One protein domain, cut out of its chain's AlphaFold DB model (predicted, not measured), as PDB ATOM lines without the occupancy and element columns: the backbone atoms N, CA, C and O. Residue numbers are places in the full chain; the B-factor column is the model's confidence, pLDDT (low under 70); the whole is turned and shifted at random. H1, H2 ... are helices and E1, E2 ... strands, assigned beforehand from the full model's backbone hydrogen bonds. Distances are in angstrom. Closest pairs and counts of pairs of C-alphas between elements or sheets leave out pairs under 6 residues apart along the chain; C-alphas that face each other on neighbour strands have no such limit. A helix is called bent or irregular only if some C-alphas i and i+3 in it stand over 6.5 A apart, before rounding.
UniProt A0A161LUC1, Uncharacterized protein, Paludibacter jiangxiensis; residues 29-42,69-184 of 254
ATOM      1  N   LEU A  29       0.217 -21.822 -50.119       90.19
ATOM      2  CA  LEU A  29      -1.052 -22.315 -50.668       90.19
ATOM      3  C   LEU A  29      -1.358 -23.763 -50.259       90.19
ATOM      4  O   LEU A  29      -2.522 -24.105 -50.064       90.19
ATOM      5  N   GLN A  30      -0.341 -24.619 -50.123       92.62
ATOM      6  CA  GLN A  30      -0.551 -26.008 -49.700       92.62
ATOM      7  C   GLN A  30      -1.089 -26.058 -48.267       92.62
ATOM      8  O   GLN A  30      -2.038 -26.792 -47.995       92.62
ATOM      9  N   GLN A  31      -0.515 -25.240 -47.380       93.56
ATOM     10  CA  GLN A  31      -0.948 -25.141 -45.986       93.56
ATOM     11  C   GLN A  31      -2.387 -24.611 -45.883       93.56
ATOM     12  O   GLN A  31      -3.193 -25.176 -45.154       93.56
ATOM     13  N   ASP A  32      -2.760 -23.611 -46.689       91.69
ATOM     14  CA  ASP A  32      -4.142 -23.108 -46.767       91.69
ATOM     15  C   ASP A  32      -5.153 -24.174 -47.218       91.69
ATOM     16  O   ASP A  32      -6.229 -24.320 -46.635       91.69
ATOM     17  N   ILE A  33      -4.819 -24.944 -48.260       93.19
ATOM     18  CA  ILE A  33      -5.687 -26.026 -48.748       93.19
ATOM     19  C   ILE A  33      -5.912 -27.062 -47.642       93.19
ATOM     20  O   ILE A  33      -7.040 -27.525 -47.454       93.19
ATOM     21  N   PHE A  34      -4.861 -27.397 -46.899       93.94
ATOM     22  CA  PHE A  34      -4.944 -28.332 -45.787       93.94
ATOM     23  C   PHE A  34      -5.788 -27.786 -44.628       93.94
ATOM     24  O   PHE A  34      -6.687 -28.475 -44.147       93.94
ATOM     25  N   ASP A  35      -5.596 -26.521 -44.257       92.12
ATOM     26  CA  ASP A  35      -6.378 -25.856 -43.212       92.12
ATOM     27  C   ASP A  35      -7.873 -25.806 -43.566       92.12
ATOM     28  O   ASP A  35      -8.736 -26.127 -42.744       92.12
ATOM     29  N   LYS A  36      -8.195 -25.464 -44.819       91.94
ATOM     30  CA  LYS A  36      -9.574 -25.456 -45.327       91.94
ATOM     31  C   LYS A  36     -10.201 -26.840 -45.315       91.94
ATOM     32  O   LYS A  36     -11.377 -26.962 -44.971       91.94
ATOM     33  N   PHE A  37      -9.436 -27.868 -45.684       93.44
ATOM     34  CA  PHE A  37      -9.894 -29.248 -45.599       93.44
ATOM     35  C   PHE A  37     -10.263 -29.602 -44.155       93.44
ATOM     36  O   PHE A  37     -11.399 -29.997 -43.904       93.44
ATOM     37  N   LEU A  38      -9.358 -29.383 -43.200       90.81
ATOM     38  CA  LEU A  38      -9.587 -29.703 -41.790       90.81
ATOM     39  C   LEU A  38     -10.781 -28.945 -41.188       90.81
ATOM     40  O   LEU A  38     -11.587 -29.527 -40.459       90.81
ATOM     41  N   SER A  39     -10.933 -27.661 -41.518       88.94
ATOM     42  CA  SER A  39     -12.073 -26.851 -41.072       88.94
ATOM     43  C   SER A  39     -13.401 -27.382 -41.634       88.94
ATOM     44  O   SER A  39     -14.380 -27.544 -40.899       88.94
ATOM     45  N   ALA A  40     -13.434 -27.747 -42.921       89.38
ATOM     46  CA  ALA A  40     -14.621 -28.315 -43.557       89.38
ATOM     47  C   ALA A  40     -15.031 -29.663 -42.942       89.38
ATOM     48  O   ALA A  40     -16.217 -29.873 -42.682       89.38
ATOM     49  N   GLN A  41     -14.068 -30.550 -42.673       88.69
ATOM     50  CA  GLN A  41     -14.346 -31.861 -42.077       88.69
ATOM     51  C   GLN A  41     -14.891 -31.737 -40.661       88.69
ATOM     52  O   GLN A  41     -15.888 -32.370 -40.333       88.69
ATOM     53  N   ASN A  42     -14.314 -30.853 -39.850       85.00
ATOM     54  CA  ASN A  42     -14.813 -30.622 -38.504       85.00
ATOM     55  C   ASN A  42     -16.277 -30.130 -38.483       85.00
ATOM     56  O   ASN A  42     -17.084 -30.577 -37.667       85.00
ATOM     57  N   ILE A  69      -3.280 -35.747 -48.936       92.88
ATOM     58  CA  ILE A  69      -1.862 -35.986 -48.655       92.88
ATOM     59  C   ILE A  69      -1.121 -36.446 -49.911       92.88
ATOM     60  O   ILE A  69      -0.038 -35.933 -50.177       92.88
ATOM     61  N   ASP A  70      -1.715 -37.313 -50.733       89.31
ATOM     62  CA  ASP A  70      -1.115 -37.718 -52.015       89.31
ATOM     63  C   ASP A  70      -0.994 -36.552 -53.000       89.31
ATOM     64  O   ASP A  70      -0.010 -36.450 -53.734       89.31
ATOM     65  N   SER A  71      -1.975 -35.646 -53.005       90.50
ATOM     66  CA  SER A  71      -1.935 -34.451 -53.848       90.50
ATOM     67  C   SER A  71      -0.873 -33.445 -53.402       90.50
ATOM     68  O   SER A  71      -0.339 -32.725 -54.248       90.50
ATOM     69  N   ILE A  72      -0.600 -33.342 -52.100       91.50
ATOM     70  CA  ILE A  72       0.449 -32.466 -51.562       91.50
ATOM     71  C   ILE A  72       1.822 -33.113 -51.785       91.50
ATOM     72  O   ILE A  72       2.753 -32.449 -52.249       91.50
ATOM     73  N   GLY A  73       1.943 -34.409 -51.490       90.94
ATOM     74  CA  GLY A  73       3.177 -35.186 -51.550       90.94
ATOM     75  C   GLY A  73       4.177 -34.747 -50.483       90.94
ATOM     76  O   GLY A  73       4.284 -35.368 -49.430       90.94
ATOM     77  N   ILE A  74       4.894 -33.655 -50.759       95.38
ATOM     78  CA  ILE A  74       5.823 -33.016 -49.825       95.38
ATOM     79  C   ILE A  74       5.268 -31.648 -49.428       95.38
ATOM     80  O   ILE A  74       4.914 -30.823 -50.272       95.38
ATOM     81  N   PHE A  75       5.244 -31.418 -48.127       95.88
ATOM     82  CA  PHE A  75       4.951 -30.162 -47.467       95.88
ATOM     83  C   PHE A  75       6.222 -29.329 -47.594       95.88
ATOM     84  O   PHE A  75       7.262 -29.763 -47.107       95.88
ATOM     85  N   VAL A  76       6.187 -28.199 -48.301       96.31
ATOM     86  CA  VAL A  76       7.396 -27.404 -48.585       96.31
ATOM     87  C   VAL A  76       7.269 -26.030 -47.949       96.31
ATOM     88  O   VAL A  76       6.330 -25.299 -48.261       96.31
ATOM     89  N   ASN A  77       8.230 -25.658 -47.103       95.88
ATOM     90  CA  ASN A  77       8.268 -24.369 -46.411       95.88
ATOM     91  C   ASN A  77       6.958 -24.054 -45.658       95.88
ATOM     92  O   ASN A  77       6.399 -22.958 -45.766       95.88
ATOM     93  N   TRP A  78       6.429 -25.037 -44.936       96.31
ATOM     94  CA  TRP A  78       5.281 -24.835 -44.055       96.31
ATOM     95  C   TRP A  78       5.718 -24.129 -42.785       96.31
ATOM     96  O   TRP A  78       6.830 -24.344 -42.310       96.31
ATOM     97  N   LYS A  79       4.848 -23.283 -42.235       96.50
ATOM     98  CA  LYS A  79       5.139 -22.506 -41.029       96.50
ATOM     99  C   LYS A  79       4.514 -23.163 -39.805       96.50
ATOM    100  O   LYS A  79       3.325 -23.485 -39.821       96.50
ATOM    101  N   GLY A  80       5.292 -23.289 -38.736       96.38
ATOM    102  CA  GLY A  80       4.820 -23.774 -37.440       96.38
ATOM    103  C   GLY A  80       5.724 -23.340 -36.292       96.38
ATOM    104  O   GLY A  80       6.678 -22.589 -36.485       96.38
ATOM    105  N   GLU A  81       5.407 -23.806 -35.096       97.62
ATOM    106  CA  GLU A  81       6.186 -23.632 -33.874       97.62
ATOM    107  C   GLU A  81       6.747 -24.991 -33.452       97.62
ATOM    108  O   GLU A  81       5.991 -25.948 -33.291       97.62
ATOM    109  N   ILE A  82       8.068 -25.098 -33.308       98.25
ATOM    110  CA  ILE A  82       8.712 -26.325 -32.827       98.25
ATOM    111  C   ILE A  82       8.721 -26.355 -31.301       98.25
ATOM    112  O   ILE A  82       8.939 -25.326 -30.669       98.25
ATOM    113  N   LYS A  83       8.526 -27.524 -30.698       96.94
ATOM    114  CA  LYS A  83       8.590 -27.712 -29.247       96.94
ATOM    115  C   LYS A  83       9.017 -29.126 -28.875       96.94
ATOM    116  O   LYS A  83       8.999 -30.033 -29.711       96.94
ATOM    117  N   ASP A  84       9.323 -29.304 -27.594       96.38
ATOM    118  CA  ASP A  84       9.667 -30.585 -26.979       96.38
ATOM    119  C   ASP A  84      10.874 -31.267 -27.648       96.38
ATOM    120  O   ASP A  84      10.880 -32.491 -27.806       96.38
ATOM    121  N   ILE A  85      11.892 -30.489 -28.045       97.25
ATOM    122  CA  ILE A  85      13.105 -31.027 -28.670       97.25
ATOM    123  C   ILE A  85      13.878 -31.860 -27.644       97.25
ATOM    124  O   ILE A  85      14.415 -31.359 -26.656       97.25
ATOM    125  N   LYS A  86      13.962 -33.164 -27.897       96.94
ATOM    126  CA  LYS A  86      14.652 -34.139 -27.050       96.94
ATOM    127  C   LYS A  86      15.678 -34.899 -27.868       96.94
ATOM    128  O   LYS A  86      15.526 -35.094 -29.069       96.94
ATOM    129  N   THR A  87      16.741 -35.335 -27.206       95.19
ATOM    130  CA  THR A  87      17.777 -36.178 -27.805       95.19
ATOM    131  C   THR A  87      18.007 -37.393 -26.921       95.19
ATOM    132  O   THR A  87      18.161 -37.249 -25.711       95.19
ATOM    133  N   ASN A  88      18.040 -38.571 -27.533       95.12
ATOM    134  CA  ASN A  88      18.309 -39.850 -26.886       95.12
ATOM    135  C   ASN A  88      19.392 -40.591 -27.678       95.12
ATOM    136  O   ASN A  88      19.404 -40.530 -28.905       95.12
ATOM    137  N   GLU A  89      20.273 -41.325 -27.005       95.06
ATOM    138  CA  GLU A  89      21.191 -42.254 -27.677       95.06
ATOM    139  C   GLU A  89      20.550 -43.649 -27.720       95.06
ATOM    140  O   GLU A  89      20.068 -44.156 -26.704       95.06
ATOM    141  N   VAL A  90      20.518 -44.262 -28.902       91.00
ATOM    142  CA  VAL A  90      19.878 -45.552 -29.185       91.00
ATOM    143  C   VAL A  90      20.842 -46.404 -30.013       91.00
ATOM    144  O   VAL A  90      20.883 -46.326 -31.241       91.00
ATOM    145  N   GLY A  91      21.640 -47.232 -29.334       92.31
ATOM    146  CA  GLY A  91      22.701 -48.009 -29.980       92.31
ATOM    147  C   GLY A  91      23.724 -47.092 -30.656       92.31
ATOM    148  O   GLY A  91      24.254 -46.189 -30.014       92.31
ATOM    149  N   ASP A  92      23.957 -47.294 -31.954       94.31
ATOM    150  CA  ASP A  92      24.875 -46.476 -32.768       94.31
ATOM    151  C   ASP A  92      24.217 -45.209 -33.354       94.31
ATOM    152  O   ASP A  92      24.770 -44.566 -34.258       94.31
ATOM    153  N   PHE A  93      23.006 -44.875 -32.902       94.19
ATOM    154  CA  PHE A  93      22.231 -43.743 -33.392       94.19
ATOM    155  C   PHE A  93      21.947 -42.729 -32.289       94.19
ATOM    156  O   PHE A  93      21.538 -43.077 -31.186       94.19
ATOM    157  N   THR A  94      22.042 -41.455 -32.643       95.44
ATOM    158  CA  THR A  94      21.438 -40.356 -31.904       95.44
ATOM    159  C   THR A  94      20.039 -40.123 -32.479       95.44
ATOM    160  O   THR A  94      19.875 -39.834 -33.667       95.44
ATOM    161  N   GLN A  95      19.020 -40.262 -31.641       95.81
ATOM    162  CA  GLN A  95      17.628 -39.990 -31.974       95.81
ATOM    163  C   GLN A  95      17.238 -38.604 -31.469       95.81
ATOM    164  O   GLN A  95      17.414 -38.298 -30.291       95.81
ATOM    165  N   ILE A  96      16.646 -37.792 -32.340       96.44
ATOM    166  CA  ILE A  96      16.013 -36.524 -31.985       96.44
ATOM    167  C   ILE A  96      14.504 -36.681 -32.142       96.44
ATOM    168  O   ILE A  96      14.034 -37.105 -33.199       96.44
ATOM    169  N   THR A  97      13.746 -36.312 -31.113       97.38
ATOM    170  CA  THR A  97      12.283 -36.218 -31.177       97.38
ATOM    171  C   THR A  97      11.835 -34.796 -30.883       97.38
ATOM    172  O   THR A  97      12.467 -34.099 -30.095       97.38
ATOM    173  N   PHE A  98      10.784 -34.343 -31.561       97.62
ATOM    174  CA  PHE A  98      10.183 -33.023 -31.362       97.62
ATOM    175  C   PHE A  98       8.798 -32.977 -32.012       97.62
ATOM    176  O   PHE A  98       8.453 -33.843 -32.821       97.62
ATOM    177  N   SER A  99       8.023 -31.943 -31.695       97.38
ATOM    178  CA  SER A  99       6.749 -31.661 -32.362       97.38
ATOM    179  C   SER A  99       6.810 -30.318 -33.084       97.38
ATOM    180  O   SER A  99       7.438 -29.384 -32.588       97.38
ATOM    181  N   ILE A 100       6.158 -30.207 -34.242       97.62
ATOM    182  CA  ILE A 100       5.896 -28.922 -34.904       97.62
ATOM    183  C   ILE A 100       4.394 -28.687 -34.931       97.62
ATOM    184  O   ILE A 100       3.646 -29.474 -35.512       97.62
ATOM    185  N   ASN A 101       3.961 -27.582 -34.337       94.94
ATOM    186  CA  ASN A 101       2.558 -27.311 -34.092       94.94
ATOM    187  C   ASN A 101       2.154 -25.982 -34.716       94.94
ATOM    188  O   ASN A 101       2.929 -25.028 -34.760       94.94
ATOM    189  N   TYR A 102       0.923 -25.897 -35.199       92.75
ATOM    190  CA  TYR A 102       0.367 -24.626 -35.640       92.75
ATOM    191  C   TYR A 102      -1.149 -24.605 -35.471       92.75
ATOM    192  O   TYR A 102      -1.813 -25.639 -35.396       92.75
ATOM    193  N   LYS A 103      -1.705 -23.395 -35.383       89.50
ATOM    194  CA  LYS A 103      -3.124 -23.173 -35.096       89.50
ATOM    195  C   LYS A 103      -3.835 -22.609 -36.327       89.50
ATOM    196  O   LYS A 103      -3.786 -21.390 -36.549       89.50
ATOM    197  N   PRO A 104      -4.492 -23.452 -37.146       85.38
ATOM    198  CA  PRO A 104      -5.356 -22.952 -38.216       85.38
ATOM    199  C   PRO A 104      -6.505 -22.095 -37.650       85.38
ATOM    200  O   PRO A 104      -6.847 -21.065 -38.242       85.38
ATOM    201  N   GLU A 105      -7.009 -22.445 -36.458       81.44
ATOM    202  CA  GLU A 105      -8.132 -21.810 -35.753       81.44
ATOM    203  C   GLU A 105      -7.815 -21.590 -34.256       81.44
ATOM    204  O   GLU A 105      -6.921 -22.223 -33.702       81.44
ATOM    205  N   GLN A 106      -8.556 -20.706 -33.573       74.19
ATOM    206  CA  GLN A 106      -8.242 -20.222 -32.210       74.19
ATOM    207  C   GLN A 106      -8.131 -21.324 -31.132       74.19
ATOM    208  O   GLN A 106      -7.429 -21.132 -30.140       74.19
ATOM    209  N   TYR A 107      -8.780 -22.473 -31.330       77.75
ATOM    210  CA  TYR A 107      -8.856 -23.559 -30.340       77.75
ATOM    211  C   TYR A 107      -8.428 -24.922 -30.881       77.75
ATOM    212  O   TYR A 107      -8.591 -25.928 -30.198       77.75
ATOM    213  N   ARG A 108      -7.899 -24.967 -32.106       81.25
ATOM    214  CA  ARG A 108      -7.512 -26.216 -32.756       81.25
ATOM    215  C   ARG A 108      -6.082 -26.123 -33.221       81.25
ATOM    216  O   ARG A 108      -5.692 -25.170 -33.891       81.25
ATOM    217  N   GLU A 109      -5.319 -27.129 -32.842       87.62
ATOM    218  CA  GLU A 109      -3.906 -27.244 -33.143       87.62
ATOM    219  C   GLU A 109      -3.703 -28.459 -34.036       87.62
ATOM    220  O   GLU A 109      -4.228 -29.532 -33.747       87.62
ATOM    221  N   VAL A 110      -2.977 -28.259 -35.132       91.31
ATOM    222  CA  VAL A 110      -2.376 -29.337 -35.914       91.31
ATOM    223  C   VAL A 110      -0.990 -29.575 -35.341       91.31
ATOM    224  O   VAL A 110      -0.264 -28.619 -35.058       91.31
ATOM    225  N   SER A 111      -0.631 -30.841 -35.177       94.06
ATOM    226  CA  SER A 111       0.620 -31.260 -34.561       94.06
ATOM    227  C   SER A 111       1.293 -32.306 -35.441       94.06
ATOM    228  O   SER A 111       0.657 -33.272 -35.869       94.06
ATOM    229  N   PHE A 112       2.577 -32.101 -35.719       96.62
ATOM    230  CA  PHE A 112       3.434 -33.030 -36.444       96.62
ATOM    231  C   PHE A 112       4.490 -33.574 -35.491       96.62
ATOM    232  O   PHE A 112       5.429 -32.863 -35.130       96.62
ATOM    233  N   PHE A 113       4.357 -34.838 -35.100       96.62
ATOM    234  CA  PHE A 113       5.357 -35.517 -34.290       96.62
ATOM    235  C   PHE A 113       6.465 -36.073 -35.183       96.62
ATOM    236  O   PHE A 113       6.212 -36.858 -36.100       96.62
ATOM    237  N   CYS A 114       7.697 -35.660 -34.907       96.88
ATOM    238  CA  CYS A 114       8.866 -35.992 -35.703       96.88
ATOM    239  C   CYS A 114       9.840 -36.850 -34.894       96.88
ATOM    240  O   CYS A 114      10.206 -36.501 -33.769       96.88
ATOM    241  N   THR A 115      10.342 -37.912 -35.524       95.25
ATOM    242  CA  THR A 115      11.486 -38.692 -35.036       95.25
ATOM    243  C   THR A 115      12.560 -38.700 -36.111       95.25
ATOM    244  O   THR A 115      12.331 -39.165 -37.229       95.25
ATOM    245  N   TYR A 116      13.746 -38.202 -35.777       94.94
ATOM    246  CA  TYR A 116      14.900 -38.190 -36.664       94.94
ATOM    247  C   TYR A 116      16.044 -39.001 -36.063       94.94
ATOM    248  O   TYR A 116      16.564 -38.662 -35.004       94.94
ATOM    249  N   ASN A 117      16.441 -40.071 -36.751       93.12
ATOM    250  CA  ASN A 117      17.560 -40.912 -36.347       93.12
ATOM    251  C   ASN A 117      18.781 -40.592 -37.211       93.12
ATOM    252  O   ASN A 117      18.704 -40.579 -38.441       93.12
ATOM    253  N   ILE A 118      19.926 -40.394 -36.568       93.38
ATOM    254  CA  ILE A 118      21.206 -40.190 -37.235       93.38
ATOM    255  C   ILE A 118      22.268 -41.071 -36.594       93.38
ATOM    256  O   ILE A 118      22.313 -41.201 -35.379       93.38
ATOM    257  N   LYS A 119      23.155 -41.670 -37.397       94.06
ATOM    258  CA  LYS A 119      24.321 -42.375 -36.852       94.06
ATOM    259  C   LYS A 119      25.165 -41.419 -36.011       94.06
ATOM    260  O   LYS A 119      25.573 -40.375 -36.524       94.06
ATOM    261  N   THR A 120      25.488 -41.800 -34.780       93.50
ATOM    262  CA  THR A 120      26.201 -40.942 -33.820       93.50
ATOM    263  C   THR A 120      27.539 -40.447 -34.383       93.50
ATOM    264  O   THR A 120      27.886 -39.281 -34.214       93.50
ATOM    265  N   GLU A 121      28.245 -41.281 -35.159       95.31
ATOM    266  CA  GLU A 121      29.510 -40.930 -35.834       95.31
ATOM    267  C   GLU A 121      29.372 -39.829 -36.909       95.31
ATOM    268  O   GLU A 121      30.361 -39.208 -37.290       95.31
ATOM    269  N   LYS A 122      28.157 -39.588 -37.423       92.69
ATOM    270  CA  LYS A 122      27.885 -38.636 -38.516       92.69
ATOM    271  C   LYS A 122      27.240 -37.337 -38.050       92.69
ATOM    272  O   LYS A 122      27.087 -36.437 -38.879       92.69
ATOM    273  N   LYS A 123      26.878 -37.217 -36.767       91.00
ATOM    274  CA  LYS A 123      26.074 -36.102 -36.238       91.00
ATOM    275  C   LYS A 123      26.635 -34.726 -36.603       91.00
ATOM    276  O   LYS A 123      25.906 -33.883 -37.112       91.00
ATOM    277  N   ASP A 124      27.946 -34.537 -36.456       90.94
ATOM    278  CA  ASP A 124      28.589 -33.235 -36.667       90.94
ATOM    279  C   ASP A 124      28.617 -32.834 -38.150       90.94
ATOM    280  O   ASP A 124      28.685 -31.651 -38.479       90.94
ATOM    281  N   SER A 125      28.514 -33.812 -39.054       91.75
ATOM    282  CA  SER A 125      28.485 -33.598 -40.503       91.75
ATOM    283  C   SER A 125      27.074 -33.459 -41.084       91.75
ATOM    284  O   SER A 125      26.931 -33.086 -42.249       91.75
ATOM    285  N   ASP A 126      26.028 -33.755 -40.311       92.50
ATOM    286  CA  ASP A 126      24.665 -33.757 -40.830       92.50
ATOM    287  C   ASP A 126      24.004 -32.382 -40.760       92.50
ATOM    288  O   ASP A 126      23.995 -31.688 -39.742       92.50
ATOM    289  N   SER A 127      23.432 -31.981 -41.890       92.00
ATOM    290  CA  SER A 127      22.850 -30.657 -42.056       92.00
ATOM    291  C   SER A 127      21.569 -30.453 -41.250       92.00
ATOM    292  O   SER A 127      21.351 -29.353 -40.750       92.00
ATOM    293  N   LEU A 128      20.726 -31.479 -41.116       93.69
ATOM    294  CA  LEU A 128      19.454 -31.379 -40.407       93.69
ATOM    295  C   LEU A 128      19.678 -31.405 -38.895       93.69
ATOM    296  O   LEU A 128      19.120 -30.566 -38.192       93.69
ATOM    297  N   TYR A 129      20.558 -32.287 -38.416       95.12
ATOM    298  CA  TYR A 129      21.007 -32.314 -37.025       95.12
ATOM    299  C   TYR A 129      21.548 -30.945 -36.598       95.12
ATOM    300  O   TYR A 129      21.094 -30.374 -35.609       95.12
ATOM    301  N   ASN A 130      22.476 -30.378 -37.377       94.81
ATOM    302  CA  ASN A 130      23.082 -29.088 -37.054       94.81
ATOM    303  C   ASN A 130      22.076 -27.925 -37.094       94.81
ATOM    304  O   ASN A 130      22.195 -26.997 -36.296       94.81
ATOM    305  N   LYS A 131      21.068 -27.982 -37.976       95.38
ATOM    306  CA  LYS A 131      19.953 -27.021 -37.984       95.38
ATOM    307  C   LYS A 131      19.106 -27.149 -36.718       95.38
ATOM    308  O   LYS A 131      18.914 -26.151 -36.035       95.38
ATOM    309  N   LEU A 132      18.663 -28.361 -36.377       96.12
ATOM    310  CA  LEU A 132      17.855 -28.637 -35.183       96.12
ATOM    311  C   LEU A 132      18.576 -28.234 -33.893       96.12
ATOM    312  O   LEU A 132      17.985 -27.579 -33.044       96.12
ATOM    313  N   LYS A 133      19.874 -28.537 -33.784       95.12
ATOM    314  CA  LYS A 133      20.724 -28.158 -32.644       95.12
ATOM    315  C   LYS A 133      20.742 -26.647 -32.381       95.12
ATOM    316  O   LYS A 133      20.927 -26.232 -31.241       95.12
ATOM    317  N   GLY A 134      20.605 -25.830 -33.426       94.50
ATOM    318  CA  GLY A 134      20.590 -24.370 -33.327       94.50
ATOM    319  C   GLY A 134      19.210 -23.761 -33.068       94.50
ATOM    320  O   GLY A 134      19.114 -22.543 -32.926       94.50
ATOM    321  N   ILE A 135      18.145 -24.565 -33.036       97.62
ATOM    322  CA  ILE A 135      16.773 -24.094 -32.847       97.62
ATOM    323  C   ILE A 135      16.376 -24.278 -31.381       97.62
ATOM    324  O   ILE A 135      16.549 -25.348 -30.806       97.62
ATOM    325  N   SER A 136      15.848 -23.219 -30.766       97.06
ATOM    326  CA  SER A 136      15.304 -23.283 -29.404       97.06
ATOM    327  C   SER A 136      13.863 -23.791 -29.417       97.06
ATOM    328  O   SER A 136      13.132 -23.543 -30.381       97.06
ATOM    329  N   ASP A 137      13.431 -24.425 -28.329       96.50
ATOM    330  CA  ASP A 137      12.014 -24.730 -28.121       96.50
ATOM    331  C   ASP A 137      11.148 -23.465 -28.246       96.50
ATOM    332  O   ASP A 137      11.570 -22.357 -27.903       96.50
ATOM    333  N   TYR A 138       9.930 -23.649 -28.754       97.06
ATOM    334  CA  TYR A 138       8.933 -22.617 -29.054       97.06
ATOM    335  C   TYR A 138       9.345 -21.615 -30.145       97.06
ATOM    336  O   TYR A 138       8.736 -20.557 -30.302       97.06
ATOM    337  N   SER A 139      10.371 -21.932 -30.939       98.00
ATOM    338  CA  SER A 139      10.742 -21.100 -32.086       98.00
ATOM    339  C   SER A 139       9.746 -21.261 -33.233       98.00
ATOM    340  O   SER A 139       9.318 -22.367 -33.561       98.00
ATOM    341  N   THR A 140       9.449 -20.163 -33.933       97.88
ATOM    342  CA  THR A 140       8.804 -20.254 -35.248       97.88
ATOM    343  C   THR A 140       9.790 -20.830 -36.259       97.88
ATOM    344  O   THR A 140      10.893 -20.307 -36.433       97.88
ATOM    345  N   VAL A 141       9.373 -21.884 -36.951       98.00
ATOM    346  CA  VAL A 141      10.163 -22.603 -37.947       98.00
ATOM    347  C   VAL A 141       9.419 -22.697 -39.272       98.00
ATOM    348  O   VAL A 141       8.187 -22.685 -39.331       98.00
ATOM    349  N   TYR A 142      10.201 -22.825 -40.336       97.50
ATOM    350  CA  TYR A 142       9.749 -23.174 -41.670       97.50
ATOM    351  C   TYR A 142      10.334 -24.530 -42.022       97.50
ATOM    352  O   TYR A 142      11.550 -24.720 -41.922       97.50
ATOM    353  N   PHE A 143       9.478 -25.477 -42.384       97.50
ATOM    354  CA  PHE A 143       9.865 -26.874 -42.494       97.50
ATOM    355  C   PHE A 143       9.367 -27.524 -43.775       97.50
ATOM    356  O   PHE A 143       8.385 -27.099 -44.390       97.50
ATOM    357  N   ASP A 144      10.071 -28.588 -44.135       97.75
ATOM    358  CA  ASP A 144       9.711 -29.501 -45.195       97.75
ATOM    359  C   ASP A 144       9.483 -30.896 -44.645       97.75
ATOM    360  O   ASP A 144      10.222 -31.347 -43.773       97.75
ATOM    361  N   GLY A 145       8.562 -31.638 -45.238       97.38
ATOM    362  CA  GLY A 145       8.439 -33.051 -44.931       97.38
ATOM    363  C   GLY A 145       7.203 -33.690 -45.514       97.38
ATOM    364  O   GLY A 145       6.591 -33.160 -46.439       97.38
ATOM    365  N   PHE A 146       6.843 -34.847 -44.988       96.81
ATOM    366  CA  PHE A 146       5.627 -35.540 -45.383       96.81
ATOM    367  C   PHE A 146       5.076 -36.366 -44.230       96.81
ATOM    368  O   PHE A 146       5.818 -36.835 -43.363       96.81
ATOM    369  N   ILE A 147       3.756 -36.533 -44.227       95.56
ATOM    370  CA  ILE A 147       3.073 -37.364 -43.241       95.56
ATOM    371  C   ILE A 147       3.354 -38.833 -43.556       95.56
ATOM    372  O   ILE A 147       3.288 -39.256 -44.713       95.56
ATOM    373  N   LYS A 148       3.651 -39.605 -42.513       93.25
ATOM    374  CA  LYS A 148       3.914 -41.036 -42.616       93.25
ATOM    375  C   LYS A 148       2.685 -41.802 -43.088       93.25
ATOM    376  O   LYS A 148       1.551 -41.528 -42.681       93.25
ATOM    377  N   ARG A 149       2.940 -42.807 -43.920       87.69
ATOM    378  CA  ARG A 149       1.948 -43.779 -44.382       87.69
ATOM    379  C   ARG A 149       2.168 -45.098 -43.670       87.69
ATOM    380  O   ARG A 149       3.307 -45.497 -43.464       87.69
ATOM    381  N   LYS A 150       1.062 -45.773 -43.389       83.50
ATOM    382  CA  LYS A 150       1.060 -47.144 -42.912       83.50
ATOM    383  C   LYS A 150       1.242 -48.142 -44.057       83.50
ATOM    384  O   LYS A 150       0.972 -47.845 -45.231       83.50
ATOM    385  N   ASN A 151       1.598 -49.376 -43.727       75.94
ATOM    386  CA  ASN A 151       1.677 -50.497 -44.660       75.94
ATOM    387  C   ASN A 151       0.313 -50.860 -45.279       75.94
ATOM    388  O   ASN A 151       0.271 -51.486 -46.338       75.94
ATOM    389  N   ASP A 152      -0.806 -50.383 -44.736       78.31
ATOM    390  CA  ASP A 152      -2.139 -50.476 -45.351       78.31
ATOM    391  C   ASP A 152      -2.568 -49.207 -46.123       78.31
ATOM    392  O   ASP A 152      -3.733 -49.075 -46.484       78.31
ATOM    393  N   ASP A 153      -1.626 -48.296 -46.404       78.00
ATOM    394  CA  ASP A 153      -1.822 -46.991 -47.067       78.00
ATOM    395  C   ASP A 153      -2.599 -45.952 -46.246       78.00
ATOM    396  O   ASP A 153      -2.749 -44.808 -46.695       78.00
ATOM    397  N   LYS A 154      -3.037 -46.278 -45.023       85.88
ATOM    398  CA  LYS A 154      -3.653 -45.282 -44.142       85.88
ATOM    399  C   LYS A 154      -2.638 -44.247 -43.678       85.88
ATOM    400  O   LYS A 154      -1.426 -44.469 -43.681       85.88
ATOM    401  N   ILE A 155      -3.146 -43.092 -43.272       89.88
ATOM    402  CA  ILE A 155      -2.324 -42.040 -42.688       89.88
ATOM    403  C   ILE A 155      -1.952 -42.437 -41.258       89.88
ATOM    404  O   ILE A 155      -2.782 -42.939 -40.498       89.88
ATOM    405  N   SER A 156      -0.691 -42.227 -40.884       89.56
ATOM    406  CA  SER A 156      -0.244 -42.452 -39.514       89.56
ATOM    407  C   SER A 156      -0.477 -41.200 -38.673       89.56
ATOM    408  O   SER A 156       0.237 -40.201 -38.783       89.56
ATOM    409  N   TYR A 157      -1.520 -41.240 -37.851       88.19
ATOM    410  CA  TYR A 157      -1.836 -40.211 -36.871       88.19
ATOM    411  C   TYR A 157      -2.457 -40.844 -35.623       88.19
ATOM    412  O   TYR A 157      -2.929 -41.985 -35.662       88.19
ATOM    413  N   ASP A 158      -2.479 -40.078 -34.536       82.38
ATOM    414  CA  ASP A 158      -3.213 -40.403 -33.315       82.38
ATOM    415  C   ASP A 158      -4.111 -39.228 -32.905       82.38
ATOM    416  O   ASP A 158      -3.739 -38.061 -33.067       82.38
ATOM    417  N   TYR A 159      -5.294 -39.524 -32.374       70.06
ATOM    418  CA  TYR A 159      -6.087 -38.521 -31.675       70.06
ATOM    419  C   TYR A 159      -5.571 -38.470 -30.239       70.06
ATOM    420  O   TYR A 159      -5.600 -39.473 -29.535       70.06
ATOM    421  N   GLY A 160      -5.086 -37.305 -29.798       63.50
ATOM    422  CA  GLY A 160      -4.724 -37.126 -28.391       63.50
ATOM    423  C   GLY A 160      -5.900 -37.427 -27.451       63.50
ATOM    424  O   GLY A 160      -7.038 -37.592 -27.888       63.50
ATOM    425  N   GLU A 161      -5.642 -37.433 -26.141       52.81
ATOM    426  CA  GLU A 161      -6.629 -37.813 -25.109       52.81
ATOM    427  C   GLU A 161      -7.963 -37.037 -25.171       52.81
ATOM    428  O   GLU A 161      -8.977 -37.499 -24.648       52.81
ATOM    429  N   MET A 162      -7.990 -35.871 -25.826       54.19
ATOM    430  CA  MET A 162      -9.208 -35.127 -26.133       54.19
ATOM    431  C   MET A 162      -9.408 -35.006 -27.650       54.19
ATOM    432  O   MET A 162      -8.632 -34.340 -28.332       54.19
ATOM    433  N   HIS A 163     -10.521 -35.536 -28.165       59.28
ATOM    434  CA  HIS A 163     -10.971 -35.393 -29.565       59.28
ATOM    435  C   HIS A 163     -11.374 -33.953 -29.962       59.28
ATOM    436  O   HIS A 163     -12.122 -33.738 -30.909       59.28
ATOM    437  N   THR A 164     -10.939 -32.943 -29.210       56.41
ATOM    438  CA  THR A 164     -11.228 -31.528 -29.473       56.41
ATOM    439  C   THR A 164     -10.138 -30.853 -30.309       56.41
ATOM    440  O   THR A 164     -10.356 -29.750 -30.814       56.41
ATOM    441  N   THR A 165      -8.985 -31.507 -30.492       66.19
ATOM    442  CA  THR A 165      -7.885 -31.048 -31.353       66.19
ATOM    443  C   THR A 165      -7.838 -31.828 -32.665       66.19
ATOM    444  O   THR A 165      -8.403 -32.916 -32.774       66.19
ATOM    445  N   TYR A 166      -7.150 -31.285 -33.675       83.69
ATOM    446  CA  TYR A 166      -6.851 -32.066 -34.875       83.69
ATOM    447  C   TYR A 166      -5.902 -33.230 -34.543       83.69
ATOM    448  O   TYR A 166      -5.256 -33.206 -33.487       83.69
ATOM    449  N   PRO A 167      -5.819 -34.251 -35.415       83.50
ATOM    450  CA  PRO A 167      -4.911 -35.367 -35.212       83.50
ATOM    451  C   PRO A 167      -3.450 -34.940 -35.024       83.50
ATOM    452  O   PRO A 167      -2.974 -33.987 -35.645       83.50
ATOM    453  N   ASN A 168      -2.725 -35.709 -34.212       89.81
ATOM    454  CA  ASN A 168      -1.271 -35.667 -34.123       89.81
ATOM    455  C   ASN A 168      -0.692 -36.560 -35.225       89.81
ATOM    456  O   ASN A 168      -0.715 -37.788 -35.117       89.81
ATOM    457  N   TYR A 169      -0.187 -35.955 -36.294       94.44
ATOM    458  CA  TYR A 169       0.364 -36.669 -37.441       94.44
ATOM    459  C   TYR A 169       1.796 -37.119 -37.173       94.44
ATOM    460  O   TYR A 169       2.637 -36.325 -36.756       94.44
ATOM    461  N   GLN A 170       2.100 -38.378 -37.479       95.56
ATOM    462  CA  GLN A 170       3.480 -38.848 -37.531       95.56
ATOM    463  C   GLN A 170       4.140 -38.296 -38.800       95.56
ATOM    464  O   GLN A 170       3.584 -38.414 -39.895       95.56
ATOM    465  N   PHE A 171       5.311 -37.674 -38.672       96.94
ATOM    466  CA  PHE A 171       5.876 -36.841 -39.732       96.94
ATOM    467  C   PHE A 171       7.366 -37.101 -39.970       96.94
ATOM    468  O   PHE A 171       8.162 -37.226 -39.036       96.94
ATOM    469  N   ASN A 172       7.746 -37.152 -41.247       97.19
ATOM    470  CA  ASN A 172       9.131 -37.251 -41.691       97.19
ATOM    471  C   ASN A 172       9.672 -35.872 -42.052       97.19
ATOM    472  O   ASN A 172       9.295 -35.295 -43.073       97.19
ATOM    473  N   ILE A 173      10.577 -35.361 -41.219       97.69
ATOM    474  CA  ILE A 173      11.195 -34.045 -41.386       97.69
ATOM    475  C   ILE A 173      12.320 -34.083 -42.432       97.69
ATOM    476  O   ILE A 173      13.322 -34.776 -42.284       97.69
ATOM    477  N   LEU A 174      12.198 -33.304 -43.500       96.88
ATOM    478  CA  LEU A 174      13.199 -33.255 -44.569       96.88
ATOM    479  C   LEU A 174      14.139 -32.068 -44.448       96.88
ATOM    480  O   LEU A 174      15.334 -32.214 -44.703       96.88
ATOM    481  N   ASP A 175      13.614 -30.911 -44.070       96.19
ATOM    482  CA  ASP A 175      14.404 -29.718 -43.811       96.19
ATOM    483  C   ASP A 175      13.692 -28.808 -42.810       96.19
ATOM    484  O   ASP A 175      12.474 -28.875 -42.663       96.19
ATOM    485  N   ILE A 176      14.449 -27.956 -42.122       97.44
ATOM    486  CA  ILE A 176      13.910 -27.008 -41.145       97.44
ATOM    487  C   ILE A 176      14.808 -25.778 -41.006       97.44
ATOM    488  O   ILE A 176      16.031 -25.865 -41.125       97.44
ATOM    489  N   GLY A 177      14.225 -24.615 -40.739       97.00
ATOM    490  CA  GLY A 177      14.985 -23.407 -40.439       97.00
ATOM    491  C   GLY A 177      14.137 -22.299 -39.834       97.00
ATOM    492  O   GLY A 177      12.913 -22.365 -39.825       97.00
ATOM    493  N   LEU A 178      14.799 -21.253 -39.339       96.94
ATOM    494  CA  LEU A 178      14.146 -20.091 -38.717       96.94
ATOM    495  C   LEU A 178      13.679 -19.040 -39.738       96.94
ATOM    496  O   LEU A 178      12.968 -18.098 -39.395       96.94
ATOM    497  N   THR A 179      14.083 -19.179 -41.001       94.31
ATOM    498  CA  THR A 179      13.793 -18.218 -42.070       94.31
ATOM    499  C   THR A 179      12.924 -18.843 -43.145       94.31
ATOM    500  O   THR A 179      13.244 -19.924 -43.639       94.31
ATOM    501  N   SER A 180      11.882 -18.121 -43.561       92.62
ATOM    502  CA  SER A 180      11.049 -18.521 -44.695       92.62
ATOM    503  C   SER A 180      11.861 -18.546 -45.986       92.62
ATOM    504  O   SER A 180      12.733 -17.699 -46.209       92.62
ATOM    505  N   ARG A 181      11.545 -19.494 -46.864       89.44
ATOM    506  CA  ARG A 181      12.070 -19.576 -48.229       89.44
ATOM    507  C   ARG A 181      10.937 -19.737 -49.238       89.44
ATOM    508  O   ARG A 181       9.763 -19.687 -48.904       89.44
ATOM    509  N   LYS A 182      11.286 -19.910 -50.512       87.06
ATOM    510  CA  LYS A 182      10.290 -20.246 -51.535       87.06
ATOM    511  C   LYS A 182       9.713 -21.636 -51.253       87.06
ATOM    512  O   LYS A 182      10.462 -22.570 -50.976       87.06
ATOM    513  N   ASP A 183       8.403 -21.763 -51.398       82.25
ATOM    514  CA  ASP A 183       7.599 -22.978 -51.218       82.25
ATOM    515  C   ASP A 183       7.654 -23.925 -52.432       82.25
ATOM    516  O   ASP A 183       6.784 -24.771 -52.636       82.25
ATOM    517  N   ASN A 184       8.688 -23.801 -53.269       85.50
ATOM    518  CA  ASN A 184       8.864 -24.634 -54.446       85.50
ATOM    519  C   ASN A 184      10.185 -25.403 -54.426       85.50
ATOM    520  O   ASN A 184      11.253 -24.896 -54.095       85.50
TER     521      ASN A 184
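What this domain is: This is residues 29 to 42 and 69 to 184 of the 254 residues of an uncharacterized protein of Paludibacter jiangxiensis (UniProt A0A161LUC1). A small closed barrel of five strands has the long meander E1, E2 and E3 in its wall, H1 outside it near one end of the longest axis and H3 near the other. The wall curls round H4, and the short H2 leads into E1. The printed part has 130 residues, with four named helices and five named strands in the order H1 H2 E1 E2 E3 H3 H4 E4 E5; the class is mixed, helices and strands. Round the mixed barrel run E1, E2, E3, E5, E4 and back to E1. The whole is compact, with a radius of gyration of the C-alphas of 15.0 A and spans of 46 by 33 by 26 A.

How they stand to each other: H1, residues 29 to 42, is on the barrel and outside it, at a height over the sheet of 8.3 A; its closest C-alphas to E1, residues 75 to 90, are Gln 31 and Trp 78, 6.5 A apart. H2, residues 69 to 72, is close to but not clearly touching H1, with the C-alphas of Gln 30 and Ile 72 closest at 6.8 A. E1, E2, residues 93 to 105, and E3, residues 108 to 119, form a meander, each strand the antiparallel neighbour of the one before; N 83 and O 99 are 2.9 A apart, N 100 and O 112 also 2.9 A. H3, residues 120 to 125, is irregular, with C-alphas 121 and 124 7.8 A apart. H3 only just touches H4, residues 127 to 133, with 3 pairs of C-alphas within 8 A, and only at the corner; the closest are Lys 123 and Tyr 129, 6.4 A. The C-alphas of Leu 128 in H4 and Asp 175 in E5, residues 168 to 177, are the closest of that pair, 6.3 A. E4, residues 140 to 147, is antiparallel to E1, N 143 to O 78 at 2.9 A, and to E5, N 144 to O 175 at 2.8 A. E5 is parallel to E3, N 171 to O 113 at 2.8 A. Every O i to N i+4 pair is within hydrogen-bond range in H1 and H4; H3 has 0 of 2, beside 2 of 3 O i to N i+3 pairs, and H2 is too short for an i+4 pair.

Where its parts are: H1 begins at C-alpha 29 (-1.052, -22.315, -50.668) and is 20.2 A long. E1 is 28.2 A long and bends by 108 degrees at residue 79; E2 is 37.5 A and E3 35.9 A. E4 is 19.7 A, and E5, 21.3 A, ends at C-alpha 177 (14.985, -23.407, -40.439).

The domain as a whole: The C-alphas of Ala 40 and Glu 121 are the two farthest apart, 46.5 A. Residues 43 to 68 are not printed, and C-alphas 42 and 69 are 17.3 A apart across the cut. The link from E4 to E5 is long, residues 148 to 167; of these, 157 to 158 pair antiparallel with 168 to 169 of E5. Mean pLDDT of the printed part is 90.9, and residues 160 to 165 are under 70.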